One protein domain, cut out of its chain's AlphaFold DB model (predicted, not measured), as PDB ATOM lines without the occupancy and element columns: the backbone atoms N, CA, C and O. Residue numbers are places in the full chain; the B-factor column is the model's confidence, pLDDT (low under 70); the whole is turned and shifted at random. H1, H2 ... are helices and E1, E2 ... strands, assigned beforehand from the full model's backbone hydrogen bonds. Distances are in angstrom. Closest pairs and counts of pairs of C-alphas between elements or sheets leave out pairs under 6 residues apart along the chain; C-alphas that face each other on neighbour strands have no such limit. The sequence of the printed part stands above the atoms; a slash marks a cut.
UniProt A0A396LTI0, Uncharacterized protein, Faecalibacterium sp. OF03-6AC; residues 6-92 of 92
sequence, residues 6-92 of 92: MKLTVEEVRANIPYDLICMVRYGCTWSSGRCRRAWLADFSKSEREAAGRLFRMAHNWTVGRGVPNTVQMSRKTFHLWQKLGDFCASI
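What this domain is: This is residues 6 to 92 of the 92 residues of an uncharacterized protein of Faecalibacterium sp. OF03-6AC (UniProt A0A396LTI0). Three helices crossing at steep angles, H2 with H5 and H6 packed on it, make the core. A small two-strand sheet, E1 and E2, sits with H1 at one end of the long axis, and H3 and H4 sit at the other. The printed part has 87 residues, in the order E1 H1 H2 H3 H4 H5 E2 H6; the sheet is antiparallel and the class mostly helix. It is compact, with a radius of gyration of the C-alphas of 12.6 A, and only just elongated, spanning 37 by 24 by 19 A.

How they stand to each other: E1, residues 6 to 9, and E2, residues 71 to 75, are antiparallel neighbours at 155 degrees; N 8 and O 72, 2.8 A apart, are within hydrogen-bond range. H1, residues 10 to 16, comes closest to E2 at the C-alphas of Val 10 and Thr 71, 5.9 A. H2, residues 19 to 27, touches H6, residues 76 to 91, at a steep tilt of 59 degrees, the same way; the closest C-alphas are those of Ile 22 and Cys 89, 6.1 A. H5, residues 46 to 65, touches H2 with residues 56 to 63 alone, about perpendicular at 73 degrees; the closest C-alphas are those of Tyr 19 and Ala 59, 4.7 A. H5 and H6 only just touch, with 3 pairs of C-alphas within 8 A, the closest those of Glu 48 and Leu 81, 7.4 A. H4, residues 34 to 43, and H6 are near each other. H3, residues 29 to 32, is close to but not clearly touching H2; the closest C-alphas are those of Val 25 and Trp 31, 6.0 A. Each O i to N i+4 pair is within hydrogen-bond range in H1, H2, H4 and H6, and 13 of 16 in H5; H3 is too short for such a pair.

Where its parts are: E1 begins at C-alpha 6, (-1.892, 44.955, 45.542). H5 is 27.6 A long, with a kink of 31 degrees near residue 54; H6, 22.8 A, ends at C-alpha 91, (18.333, 30.553, 56.151).

The domain as a whole: The farthest C-alphas, of Gly 34 and Asn 70, are 37.4 A apart. The printed part has no cut, its links are tight, and no printed residue is under 70 in pLDDT.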
ATOM      1  N   MET A   6      -3.019  44.205  46.074       90.75
ATOM      2  CA  MET A   6      -1.892  44.955  45.542       90.75
ATOM      3  C   MET A   6      -1.705  44.549  44.084       90.75
ATOM      4  O   MET A   6      -1.857  43.370  43.757       90.75
ATOM      5  N   LYS A   7      -1.392  45.517  43.227       93.69
ATOM      6  CA  LYS A   7      -1.032  45.311  41.826       93.69
ATOM      7  C   LYS A   7       0.449  45.653  41.705       93.69
ATOM      8  O   LYS A   7       0.804  46.779  42.020       93.69
ATOM      9  N   LEU A   8       1.261  44.677  41.316       93.75
ATOM     10  CA  LEU A   8       2.703  44.817  41.145       93.75
ATOM     11  C   LEU A   8       3.060  44.696  39.662       93.75
ATOM     12  O   LEU A   8       2.478  43.856  38.963       93.75
ATOM     13  N   THR A   9       4.005  45.503  39.188       96.12
ATOM     14  CA  THR A   9       4.635  45.319  37.873       96.12
ATOM     15  C   THR A   9       5.619  44.151  37.901       96.12
ATOM     16  O   THR A   9       5.950  43.609  38.959       96.12
ATOM     17  N   VAL A  10       6.097  43.733  36.728       94.56
ATOM     18  CA  VAL A  10       7.108  42.674  36.637       94.56
ATOM     19  C   VAL A  10       8.421  43.070  37.324       94.56
ATOM     20  O   VAL A  10       9.042  42.236  37.983       94.56
ATOM     21  N   GLU A  11       8.816  44.338  37.239       95.12
ATOM     22  CA  GLU A  11      10.002  44.889  37.900       95.12
ATOM     23  C   GLU A  11       9.840  44.866  39.418       95.12
ATOM     24  O   GLU A  11      10.735  44.413  40.127       95.12
ATOM     25  N   GLU A  12       8.674  45.273  39.926       95.31
ATOM     26  CA  GLU A  12       8.384  45.228  41.359       95.31
ATOM     27  C   GLU A  12       8.352  43.790  41.883       95.31
ATOM     28  O   GLU A  12       8.840  43.525  42.979       95.31
ATOM     29  N   VAL A  13       7.820  42.841  41.108       95.44
ATOM     30  CA  VAL A  13       7.860  41.420  41.471       95.44
ATOM     31  C   VAL A  13       9.299  40.914  41.522       95.44
ATOM     32  O   VAL A  13       9.656  40.268  42.498       95.44
ATOM     33  N   ARG A  14      10.135  41.231  40.529       93.94
ATOM     34  CA  ARG A  14      11.557  40.845  40.513       93.94
ATOM     35  C   ARG A  14      12.345  41.447  41.671       93.94
ATOM     36  O   ARG A  14      13.172  40.764  42.258       93.94
ATOM     37  N   ALA A  15      12.077  42.705  42.005       94.69
ATOM     38  CA  ALA A  15      12.778  43.405  43.075       94.69
ATOM     39  C   ALA A  15      12.358  42.926  44.470       94.69
ATOM     40  O   ALA A  15      13.174  42.917  45.386       94.69
ATOM     41  N   ASN A  16      11.088  42.551  44.644       94.25
ATOM     42  CA  ASN A  16      10.541  42.300  45.973       94.25
ATOM     43  C   ASN A  16      10.256  40.827  46.253       94.25
ATOM     44  O   ASN A  16      10.212  40.454  47.414       94.25
ATOM     45  N   ILE A  17       9.997  39.981  45.258       96.25
ATOM     46  CA  ILE A  17       9.574  38.597  45.490       96.25
ATOM     47  C   ILE A  17      10.741  37.650  45.185       96.25
ATOM     48  O   ILE A  17      11.112  37.519  44.022       96.25
ATOM     49  N   PRO A  18      11.261  36.907  46.179       96.25
ATOM     50  CA  PRO A  18      12.395  35.997  45.999       96.25
ATOM     51  C   PRO A  18      11.964  34.658  45.374       96.25
ATOM     52  O   PRO A  18      12.243  33.579  45.899       96.25
ATOM     53  N   TYR A  19      11.229  34.705  44.260       96.94
ATOM     54  CA  TYR A  19      10.637  33.518  43.642       96.94
ATOM     55  C   TYR A  19      11.689  32.572  43.046       96.94
ATOM     56  O   TYR A  19      11.487  31.361  43.116       96.94
ATOM     57  N   ASP A  20      12.810  33.094  42.540       96.38
ATOM     58  CA  ASP A  20      13.913  32.281  42.015       96.38
ATOM     59  C   ASP A  20      14.545  31.442  43.133       96.38
ATOM     60  O   ASP A  20      14.606  30.217  43.042       96.38
ATOM     61  N   LEU A  21      14.920  32.081  44.248       96.44
ATOM     62  CA  LEU A  21      15.468  31.403  45.428       96.44
ATOM     63  C   LEU A  21      14.501  30.342  45.963       96.44
ATOM     64  O   LEU A  21      14.893  29.203  46.212       96.44
ATOM     65  N   ILE A  22      13.222  30.702  46.101       97.12
ATOM     66  CA  ILE A  22      12.189  29.774  46.565       97.12
ATOM     67  C   ILE A  22      12.076  28.577  45.621       97.12
ATOM     68  O   ILE A  22      11.957  27.448  46.093       97.12
ATOM     69  N   CYS A  23      12.126  28.791  44.303       97.06
ATOM     70  CA  CYS A  23      12.109  27.708  43.325       97.06
ATOM     71  C   CYS A  23      13.312  26.776  43.512       97.06
ATOM     72  O   CYS A  23      13.132  25.565  43.657       97.06
ATOM     73  N   MET A  24      14.519  27.339  43.574       95.31
ATOM     74  CA  MET A  24      15.762  26.574  43.701       95.31
ATOM     75  C   MET A  24      15.802  25.757  44.990       95.31
ATOM     76  O   MET A  24      16.111  24.568  44.957       95.31
ATOM     77  N   VAL A  25      15.425  26.350  46.124       95.19
ATOM     78  CA  VAL A  25      15.413  25.642  47.408       95.19
ATOM     79  C   VAL A  25      14.310  24.593  47.437       95.19
ATOM     80  O   VAL A  25      14.577  23.461  47.826       95.19
ATOM     81  N   ARG A  26      13.085  24.925  47.004       95.69
ATOM     82  CA  ARG A  26      11.932  24.012  47.070       95.69
ATOM     83  C   ARG A  26      12.107  22.766  46.210       95.69
ATOM     84  O   ARG A  26      11.644  21.697  46.617       95.69
ATOM     85  N   TYR A  27      12.667  22.916  45.014       94.50
ATOM     86  CA  TYR A  27      12.815  21.829  44.043       94.50
ATOM     87  C   TYR A  27      14.237  21.252  43.991       94.50
ATOM     88  O   TYR A  27      14.453  20.241  43.329       94.50
ATOM     89  N   GLY A  28      15.183  21.849  44.716       92.50
ATOM     90  CA  GLY A  28      16.536  21.335  44.891       92.50
ATOM     91  C   GLY A  28      16.662  20.270  45.985       92.50
ATOM     92  O   GLY A  28      15.705  19.908  46.675       92.50
ATOM     93  N   CYS A  29      17.890  19.780  46.170       90.56
ATOM     94  CA  CYS A  29      18.219  18.735  47.146       90.56
ATOM     95  C   CYS A  29      18.067  19.188  48.609       90.56
ATOM     96  O   CYS A  29      17.834  18.364  49.492       90.56
ATOM     97  N   THR A  30      18.146  20.490  48.881       88.56
ATOM     98  CA  THR A  30      18.083  21.047  50.237       88.56
ATOM     99  C   THR A  30      16.725  20.817  50.909       88.56
ATOM    100  O   THR A  30      16.664  20.572  52.119       88.56
ATOM    101  N   TRP A  31      15.630  20.822  50.138       93.44
ATOM    102  CA  TRP A  31      14.267  20.685  50.668       93.44
ATOM    103  C   TRP A  31      14.006  19.344  51.356       93.44
ATOM    104  O   TRP A  31      13.284  19.278  52.353       93.44
ATOM    105  N   SER A  32      14.582  18.260  50.826       89.62
ATOM    106  CA  SER A  32      14.400  16.907  51.363       89.62
ATOM    107  C   SER A  32      15.250  16.638  52.607       89.62
ATOM    108  O   SER A  32      15.077  15.602  53.252       89.62
ATOM    109  N   SER A  33      16.124  17.572  52.995       91.62
ATOM    110  CA  SER A  33      16.929  17.434  54.204       91.62
ATOM    111  C   SER A  33      16.061  17.411  55.468       91.62
ATOM    112  O   SER A  33      15.072  18.137  55.613       91.62
ATOM    113  N   GLY A  34      16.469  16.599  56.450       91.44
ATOM    114  CA  GLY A  34      15.790  16.538  57.747       91.44
ATOM    115  C   GLY A  34      15.786  17.885  58.482       91.44
ATOM    116  O   GLY A  34      14.823  18.192  59.184       91.44
ATOM    117  N   ARG A  35      16.826  18.712  58.288       92.31
ATOM    118  CA  ARG A  35      16.908  20.078  58.829       92.31
ATOM    119  C   ARG A  35      15.816  20.970  58.238       92.31
ATOM    120  O   ARG A  35      15.032  21.521  59.008       92.31
ATOM    121  N   CYS A  36      15.715  21.041  56.907       93.75
ATOM    122  CA  CYS A  36      14.689  21.831  56.224       93.75
ATOM    123  C   CYS A  36      13.281  21.372  56.613       93.75
ATOM    124  O   CYS A  36      12.430  22.194  56.944       93.75
ATOM    125  N   ARG A  37      13.034  20.055  56.664       92.25
ATOM    126  CA  ARG A  37      11.726  19.512  57.064       92.25
ATOM    127  C   ARG A  37      11.325  19.922  58.483       92.25
ATOM    128  O   ARG A  37      10.158  20.236  58.699       92.25
ATOM    129  N   ARG A  38      12.254  19.907  59.447       94.56
ATOM    130  CA  ARG A  38      11.972  20.331  60.830       94.56
ATOM    131  C   ARG A  38      11.704  21.830  60.920       94.56
ATOM    132  O   ARG A  38      10.690  22.206  61.496       94.56
ATOM    133  N   ALA A  39      12.555  22.653  60.306       95.19
ATOM    134  CA  ALA A  39      12.383  24.105  60.289       95.19
ATOM    135  C   ALA A  39      11.056  24.503  59.614       95.19
ATOM    136  O   ALA A  39      10.266  25.248  60.177       95.19
ATOM    137  N   TRP A  40      10.715  23.875  58.483       95.69
ATOM    138  CA  TRP A  40       9.440  24.090  57.790       95.69
ATOM    139  C   TRP A  40       8.207  23.821  58.666       95.69
ATOM    140  O   TRP A  40       7.202  24.522  58.566       95.69
ATOM    141  N   LEU A  41       8.257  22.786  59.510       95.19
ATOM    142  CA  LEU A  41       7.161  22.454  60.422       95.19
ATOM    143  C   LEU A  41       7.087  23.390  61.634       95.19
ATOM    144  O   LEU A  41       5.987  23.593  62.144       95.19
ATOM    145  N   ALA A  42       8.224  23.928  62.081       95.25
ATOM    146  CA  ALA A  42       8.306  24.855  63.205       95.25
ATOM    147  C   ALA A  42       7.884  26.280  62.809       95.25
ATOM    148  O   ALA A  42       7.085  26.902  63.506       95.25
ATOM    149  N   ASP A  43       8.356  26.763  61.660       94.88
ATOM    150  CA  ASP A  43       8.235  28.173  61.277       94.88
ATOM    151  C   ASP A  43       6.911  28.490  60.563       94.88
ATOM    152  O   ASP A  43       6.487  29.650  60.503       94.88
ATOM    153  N   PHE A  44       6.227  27.476  60.013       96.38
ATOM    154  CA  PHE A  44       5.009  27.656  59.217       96.38
ATOM    155  C   PHE A  44       3.801  26.895  59.775       96.38
ATOM    156  O   PHE A  44       3.756  25.661  59.869       96.38
ATOM    157  N   SER A  45       2.727  27.644  60.026       96.06
ATOM    158  CA  SER A  45       1.420  27.095  60.385       96.06
ATOM    159  C   SER A  45       0.847  26.224  59.263       96.06
ATOM    160  O   SER A  45       1.180  26.384  58.086       96.06
ATOM    161  N   LYS A  46      -0.082  25.318  59.595       95.38
ATOM    162  CA  LYS A  46      -0.754  24.465  58.595       95.38
ATOM    163  C   LYS A  46      -1.363  25.291  57.449       95.38
ATOM    164  O   LYS A  46      -1.160  24.961  56.285       95.38
ATOM    165  N   SER A  47      -2.017  26.406  57.784       93.62
ATOM    166  CA  SER A  47      -2.651  27.293  56.800       93.62
ATOM    167  C   SER A  47      -1.653  27.975  55.854       93.62
ATOM    168  O   SER A  47      -1.934  28.151  54.669       93.62
ATOM    169  N   GLU A  48      -0.467  28.339  56.350       95.50
ATOM    170  CA  GLU A  48       0.592  28.922  55.522       95.50
ATOM    171  C   GLU A  48       1.197  27.874  54.596       95.50
ATOM    172  O   GLU A  48       1.425  28.165  53.427       95.50
ATOM    173  N   ARG A  49       1.396  26.645  55.085       95.56
ATOM    174  CA  ARG A  49       1.917  25.533  54.279       95.56
ATOM    175  C   ARG A  49       0.969  25.167  53.135       95.56
ATOM    176  O   ARG A  49       1.421  24.959  52.009       95.56
ATOM    177  N   GLU A  50      -0.337  25.155  53.393       94.50
ATOM    178  CA  GLU A  50      -1.365  24.960  52.361       94.50
ATOM    179  C   GLU A  50      -1.336  26.089  51.316       94.50
ATOM    180  O   GLU A  50      -1.317  25.826  50.110       94.50
ATOM    181  N   ALA A  51      -1.248  27.349  51.754       94.25
ATOM    182  CA  ALA A  51      -1.146  28.496  50.852       94.25
ATOM    183  C   ALA A  51       0.163  28.499  50.036       94.25
ATOM    184  O   ALA A  51       0.148  28.812  48.839       94.25
ATOM    185  N   ALA A  52       1.281  28.103  50.648       96.00
ATOM    186  CA  ALA A  52       2.596  28.026  50.018       96.00
ATOM    187  C   ALA A  52       2.626  27.019  48.860       96.00
ATOM    188  O   ALA A  52       3.313  27.253  47.870       96.00
ATOM    189  N   GLY A  53       1.805  25.962  48.897       95.75
ATOM    190  CA  GLY A  53       1.681  25.006  47.791       95.75
ATOM    191  C   GLY A  53       1.298  25.648  46.449       95.75
ATOM    192  O   GLY A  53       1.733  25.196  45.386       95.75
ATOM    193  N   ARG A  54       0.507  26.731  46.458       95.12
ATOM    194  CA  ARG A  54       0.248  27.523  45.243       95.12
ATOM    195  C   ARG A  54       1.454  28.387  44.870       95.12
ATOM    196  O   ARG A  54       1.766  28.481  43.687       95.12
ATOM    197  N   LEU A  55       2.122  28.989  45.853       96.88
ATOM    198  CA  LEU A  55       3.267  29.871  45.622       96.88
ATOM    199  C   LEU A  55       4.468  29.120  45.048       96.88
ATOM    200  O   LEU A  55       5.086  29.622  44.123       96.88
ATOM    201  N   PHE A  56       4.727  27.883  45.475       97.31
ATOM    202  CA  PHE A  56       5.784  27.050  44.892       97.31
ATOM    203  C   PHE A  56       5.568  26.782  43.401       97.31
ATOM    204  O   PHE A  56       6.496  26.908  42.606       97.31
ATOM    205  N   ARG A  57       4.325  26.494  42.994       96.12
ATOM    206  CA  ARG A  57       3.983  26.331  41.571       96.12
ATOM    207  C   ARG A  57       4.162  27.631  40.790       96.12
ATOM    208  O   ARG A  57       4.604  27.600  39.646       96.12
ATOM    209  N   MET A  58       3.822  28.768  41.398       96.56
ATOM    210  CA  MET A  58       4.052  30.082  40.792       96.56
ATOM    211  C   MET A  58       5.548  30.373  40.656       96.56
ATOM    212  O   MET A  58       5.967  30.749  39.572       96.56
ATOM    213  N   ALA A  59       6.340  30.123  41.701       97.12
ATOM    214  CA  ALA A  59       7.789  30.295  41.699       97.12
ATOM    215  C   ALA A  59       8.440  29.482  40.582       97.12
ATOM    216  O   ALA A  59       9.180  30.034  39.777       97.12
ATOM    217  N   HIS A  60       8.080  28.202  40.463       97.38
ATOM    218  CA  HIS A  60       8.551  27.348  39.379       97.38
ATOM    219  C   HIS A  60       8.199  27.924  38.002       97.38
ATOM    220  O   HIS A  60       9.065  28.108  37.152       97.38
ATOM    221  N   ASN A  61       6.933  28.282  37.780       96.75
ATOM    222  CA  ASN A  61       6.510  28.839  36.497       96.75
ATOM    223  C   ASN A  61       7.183  30.176  36.167       96.75
ATOM    224  O   ASN A  61       7.431  30.440  34.994       96.75
ATOM    225  N   TRP A  62       7.452  31.015  37.162       96.69
ATOM    226  CA  TRP A  62       8.100  32.310  36.972       96.69
ATOM    227  C   TRP A  62       9.607  32.194  36.751       96.69
ATOM    228  O   TRP A  62      10.148  32.986  35.989       96.69
ATOM    229  N   THR A  63      10.250  31.198  37.361       96.12
ATOM    230  CA  THR A  63      11.704  30.974  37.273       96.12
ATOM    231  C   THR A  63      12.076  30.214  36.001       96.12
ATOM    232  O   THR A  63      12.901  30.669  35.220       96.12
ATOM    233  N   VAL A  64      11.460  29.047  35.775       94.75
ATOM    234  CA  VAL A  64      11.869  28.101  34.715       94.75
ATOM    235  C   VAL A  64      10.816  27.892  33.626       94.75
ATOM    236  O   VAL A  64      11.071  27.208  32.643       94.75
ATOM    237  N   GLY A  65       9.608  28.427  33.813       94.25
ATOM    238  CA  GLY A  65       8.486  28.215  32.903       94.25
ATOM    239  C   GLY A  65       8.270  29.372  31.933       94.25
ATOM    240  O   GLY A  65       8.938  29.511  30.918       94.25
ATOM    241  N   ARG A  66       7.247  30.177  32.225       92.62
ATOM    242  CA  ARG A  66       6.721  31.236  31.349       92.62
ATOM    243  C   ARG A  66       7.222  32.634  31.715       92.62
ATOM    244  O   ARG A  66       6.866  33.589  31.035       92.62
ATOM    245  N   GLY A  67       7.987  32.762  32.797       93.88
ATOM    246  CA  GLY A  67       8.361  34.055  33.355       93.88
ATOM    247  C   GLY A  67       7.250  34.695  34.193       93.88
ATOM    248  O   GLY A  67       6.122  34.196  34.298       93.88
ATOM    249  N   VAL A  68       7.593  35.813  34.829       94.75
ATOM    250  CA  VAL A  68       6.652  36.636  35.595       94.75
ATOM    251  C   VAL A  68       5.739  37.408  34.623       94.75
ATOM    252  O   VAL A  68       6.247  38.040  33.697       94.75
ATOM    253  N   PRO A  69       4.407  37.408  34.815       94.38
ATOM    254  CA  PRO A  69       3.495  38.236  34.025       94.38
ATOM    255  C   PRO A  69       3.781  39.740  34.175       94.38
ATOM    256  O   PRO A  69       4.167  40.185  35.252       94.38
ATOM    257  N   ASN A  70       3.455  40.546  33.156       94.06
ATOM    258  CA  ASN A  70       3.622  42.016  33.175       94.06
ATOM    259  C   ASN A  70       2.941  42.713  34.364       94.06
ATOM    260  O   ASN A  70       3.276  43.834  34.737       94.06
ATOM    261  N   THR A  71       1.920  42.079  34.933       94.00
ATOM    262  CA  THR A  71       1.208  42.574  36.102       94.00
ATOM    263  C   THR A  71       0.769  41.402  36.958       94.00
ATOM    264  O   THR A  71       0.133  40.466  36.469       94.00
ATOM    265  N   VAL A  72       1.025  41.491  38.259       94.31
ATOM    266  CA  VAL A  72       0.594  40.501  39.240       94.31
ATOM    267  C   VAL A  72      -0.298  41.162  40.277       94.31
ATOM    268  O   VAL A  72       0.075  42.151  40.902       94.31
ATOM    269  N   GLN A  73      -1.480  40.589  40.495       93.94
ATOM    270  CA  GLN A  73      -2.360  40.993  41.587       93.94
ATOM    271  C   GLN A  73      -2.330  39.961  42.710       93.94
ATOM    272  O   GLN A  73      -2.539  38.767  42.486       93.94
ATOM    273  N   MET A  74      -2.091  40.414  43.936       93.38
ATOM    274  CA  MET A  74      -2.119  39.545  45.109       93.38
ATOM    275  C   MET A  74      -2.545  40.288  46.367       93.38
ATOM    276  O   MET A  74      -2.461  41.507  46.463       93.38
ATOM    277  N   SER A  75      -3.016  39.547  47.366       93.50
ATOM    278  CA  SER A  75      -3.307  40.145  48.668       93.50
ATOM    279  C   SER A  75      -2.015  40.473  49.415       93.50
ATOM    280  O   SER A  75      -1.019  39.764  49.267       93.50
ATOM    281  N   ARG A  76      -2.057  41.465  50.310       91.81
ATOM    282  CA  ARG A  76      -0.922  41.775  51.194       91.81
ATOM    283  C   ARG A  76      -0.478  40.570  52.036       91.81
ATOM    284  O   ARG A  76       0.711  40.364  52.232       91.81
ATOM    285  N   LYS A  77      -1.416  39.709  52.455       93.12
ATOM    286  CA  LYS A  77      -1.102  38.442  53.145       93.12
ATOM    287  C   LYS A  77      -0.274  37.500  52.263       93.12
ATOM    288  O   LYS A  77       0.669  36.886  52.740       93.12
ATOM    289  N   THR A  78      -0.622  37.390  50.982       94.38
ATOM    290  CA  THR A  78       0.130  36.581  50.012       94.38
ATOM    291  C   THR A  78       1.523  37.153  49.786       94.38
ATOM    292  O   THR A  78       2.483  36.394  49.757       94.38
ATOM    293  N   PHE A  79       1.636  38.477  49.682       94.75
ATOM    294  CA  PHE A  79       2.921  39.154  49.560       94.75
ATOM    295  C   PHE A  79       3.820  38.914  50.783       94.75
ATOM    296  O   PHE A  79       4.975  38.540  50.630       94.75
ATOM    297  N   HIS A  80       3.289  39.021  52.003       95.25
ATOM    298  CA  HIS A  80       4.060  38.698  53.209       95.25
ATOM    299  C   HIS A  80       4.453  37.219  53.290       95.25
ATOM    300  O   HIS A  80       5.541  36.908  53.763       95.25
ATOM    301  N   LEU A  81       3.611  36.306  52.794       96.75
ATOM    302  CA  LEU A  81       3.983  34.894  52.714       96.75
ATOM    303  C   LEU A  81       5.145  34.668  51.736       96.75
ATOM    304  O   LEU A  81       6.009  33.850  52.024       96.75
ATOM    305  N   TRP A  82       5.204  35.408  50.624       97.25
ATOM    306  CA  TRP A  82       6.369  35.397  49.733       97.25
ATOM    307  C   TRP A  82       7.650  35.848  50.441       97.25
ATOM    308  O   TRP A  82       8.660  35.164  50.309       97.25
ATOM    309  N   GLN A  83       7.597  36.939  51.214       96.88
ATOM    310  CA  GLN A  83       8.749  37.417  51.996       96.88
ATOM    311  C   GLN A  83       9.219  36.353  52.988       96.88
ATOM    312  O   GLN A  83      10.362  35.919  52.937       96.88
ATOM    313  N   LYS A  84       8.292  35.837  53.802       97.25
ATOM    314  CA  LYS A  84       8.585  34.810  54.807       97.25
ATOM    315  C   LYS A  84       9.185  33.542  54.193       97.25
ATOM    316  O   LYS A  84      10.075  32.937  54.778       97.25
ATOM    317  N   LEU A  85       8.692  33.119  53.025       97.19
ATOM    318  CA  LEU A  85       9.271  31.991  52.289       97.19
ATOM    319  C   LEU A  85      10.689  32.297  51.800       97.19
ATOM    320  O   LEU A  85      11.535  31.415  51.853       97.19
ATOM    321  N   GLY A  86      10.943  33.523  51.347       96.88
ATOM    322  CA  GLY A  86      12.272  33.989  50.968       96.88
ATOM    323  C   GLY A  86      13.262  33.938  52.119       96.88
ATOM    324  O   GLY A  86      14.303  33.300  51.988       96.88
ATOM    325  N   ASP A  87      12.898  34.540  53.251       96.94
ATOM    326  CA  ASP A  87      13.722  34.572  54.463       96.94
ATOM    327  C   ASP A  87      14.025  33.154  54.958       96.94
ATOM    328  O   ASP A  87      15.172  32.816  55.251       96.94
ATOM    329  N   PHE A  88      13.005  32.287  54.974       96.50
ATOM    330  CA  PHE A  88      13.177  30.873  55.284       96.50
ATOM    331  C   PHE A  88      14.177  30.220  54.330       96.50
ATOM    332  O   PHE A  88      15.163  29.653  54.788       96.50
ATOM    333  N   CYS A  89      13.966  30.326  53.017       95.00
ATOM    334  CA  CYS A  89      14.836  29.714  52.016       95.00
ATOM    335  C   CYS A  89      16.275  30.248  52.057       95.00
ATOM    336  O   CYS A  89      17.188  29.487  51.756       95.00
ATOM    337  N   ALA A  90      16.489  31.505  52.447       94.38
ATOM    338  CA  ALA A  90      17.820  32.082  52.629       94.38
ATOM    339  C   ALA A  90      18.542  31.557  53.886       94.38
ATOM    340  O   ALA A  90      19.765  31.632  53.964       94.38
ATOM    341  N   SER A  91      17.799  31.035  54.868       92.31
ATOM    342  CA  SER A  91      18.333  30.553  56.151       92.31
ATOM    343  C   SER A  91      18.713  29.063  56.186       92.31
ATOM    344  O   SER A  91      19.314  28.601  57.166       92.31
ATOM    345  N   ILE A  92      18.323  28.297  55.161       85.56
ATOM    346  CA  ILE A  92      18.556  26.845  55.078       85.56
ATOM    347  C   ILE A  92      19.912  26.550  54.445       85.56
ATOM    348  O   ILE A  92      20.663  25.768  55.082       85.56
TER     349      ILE A  92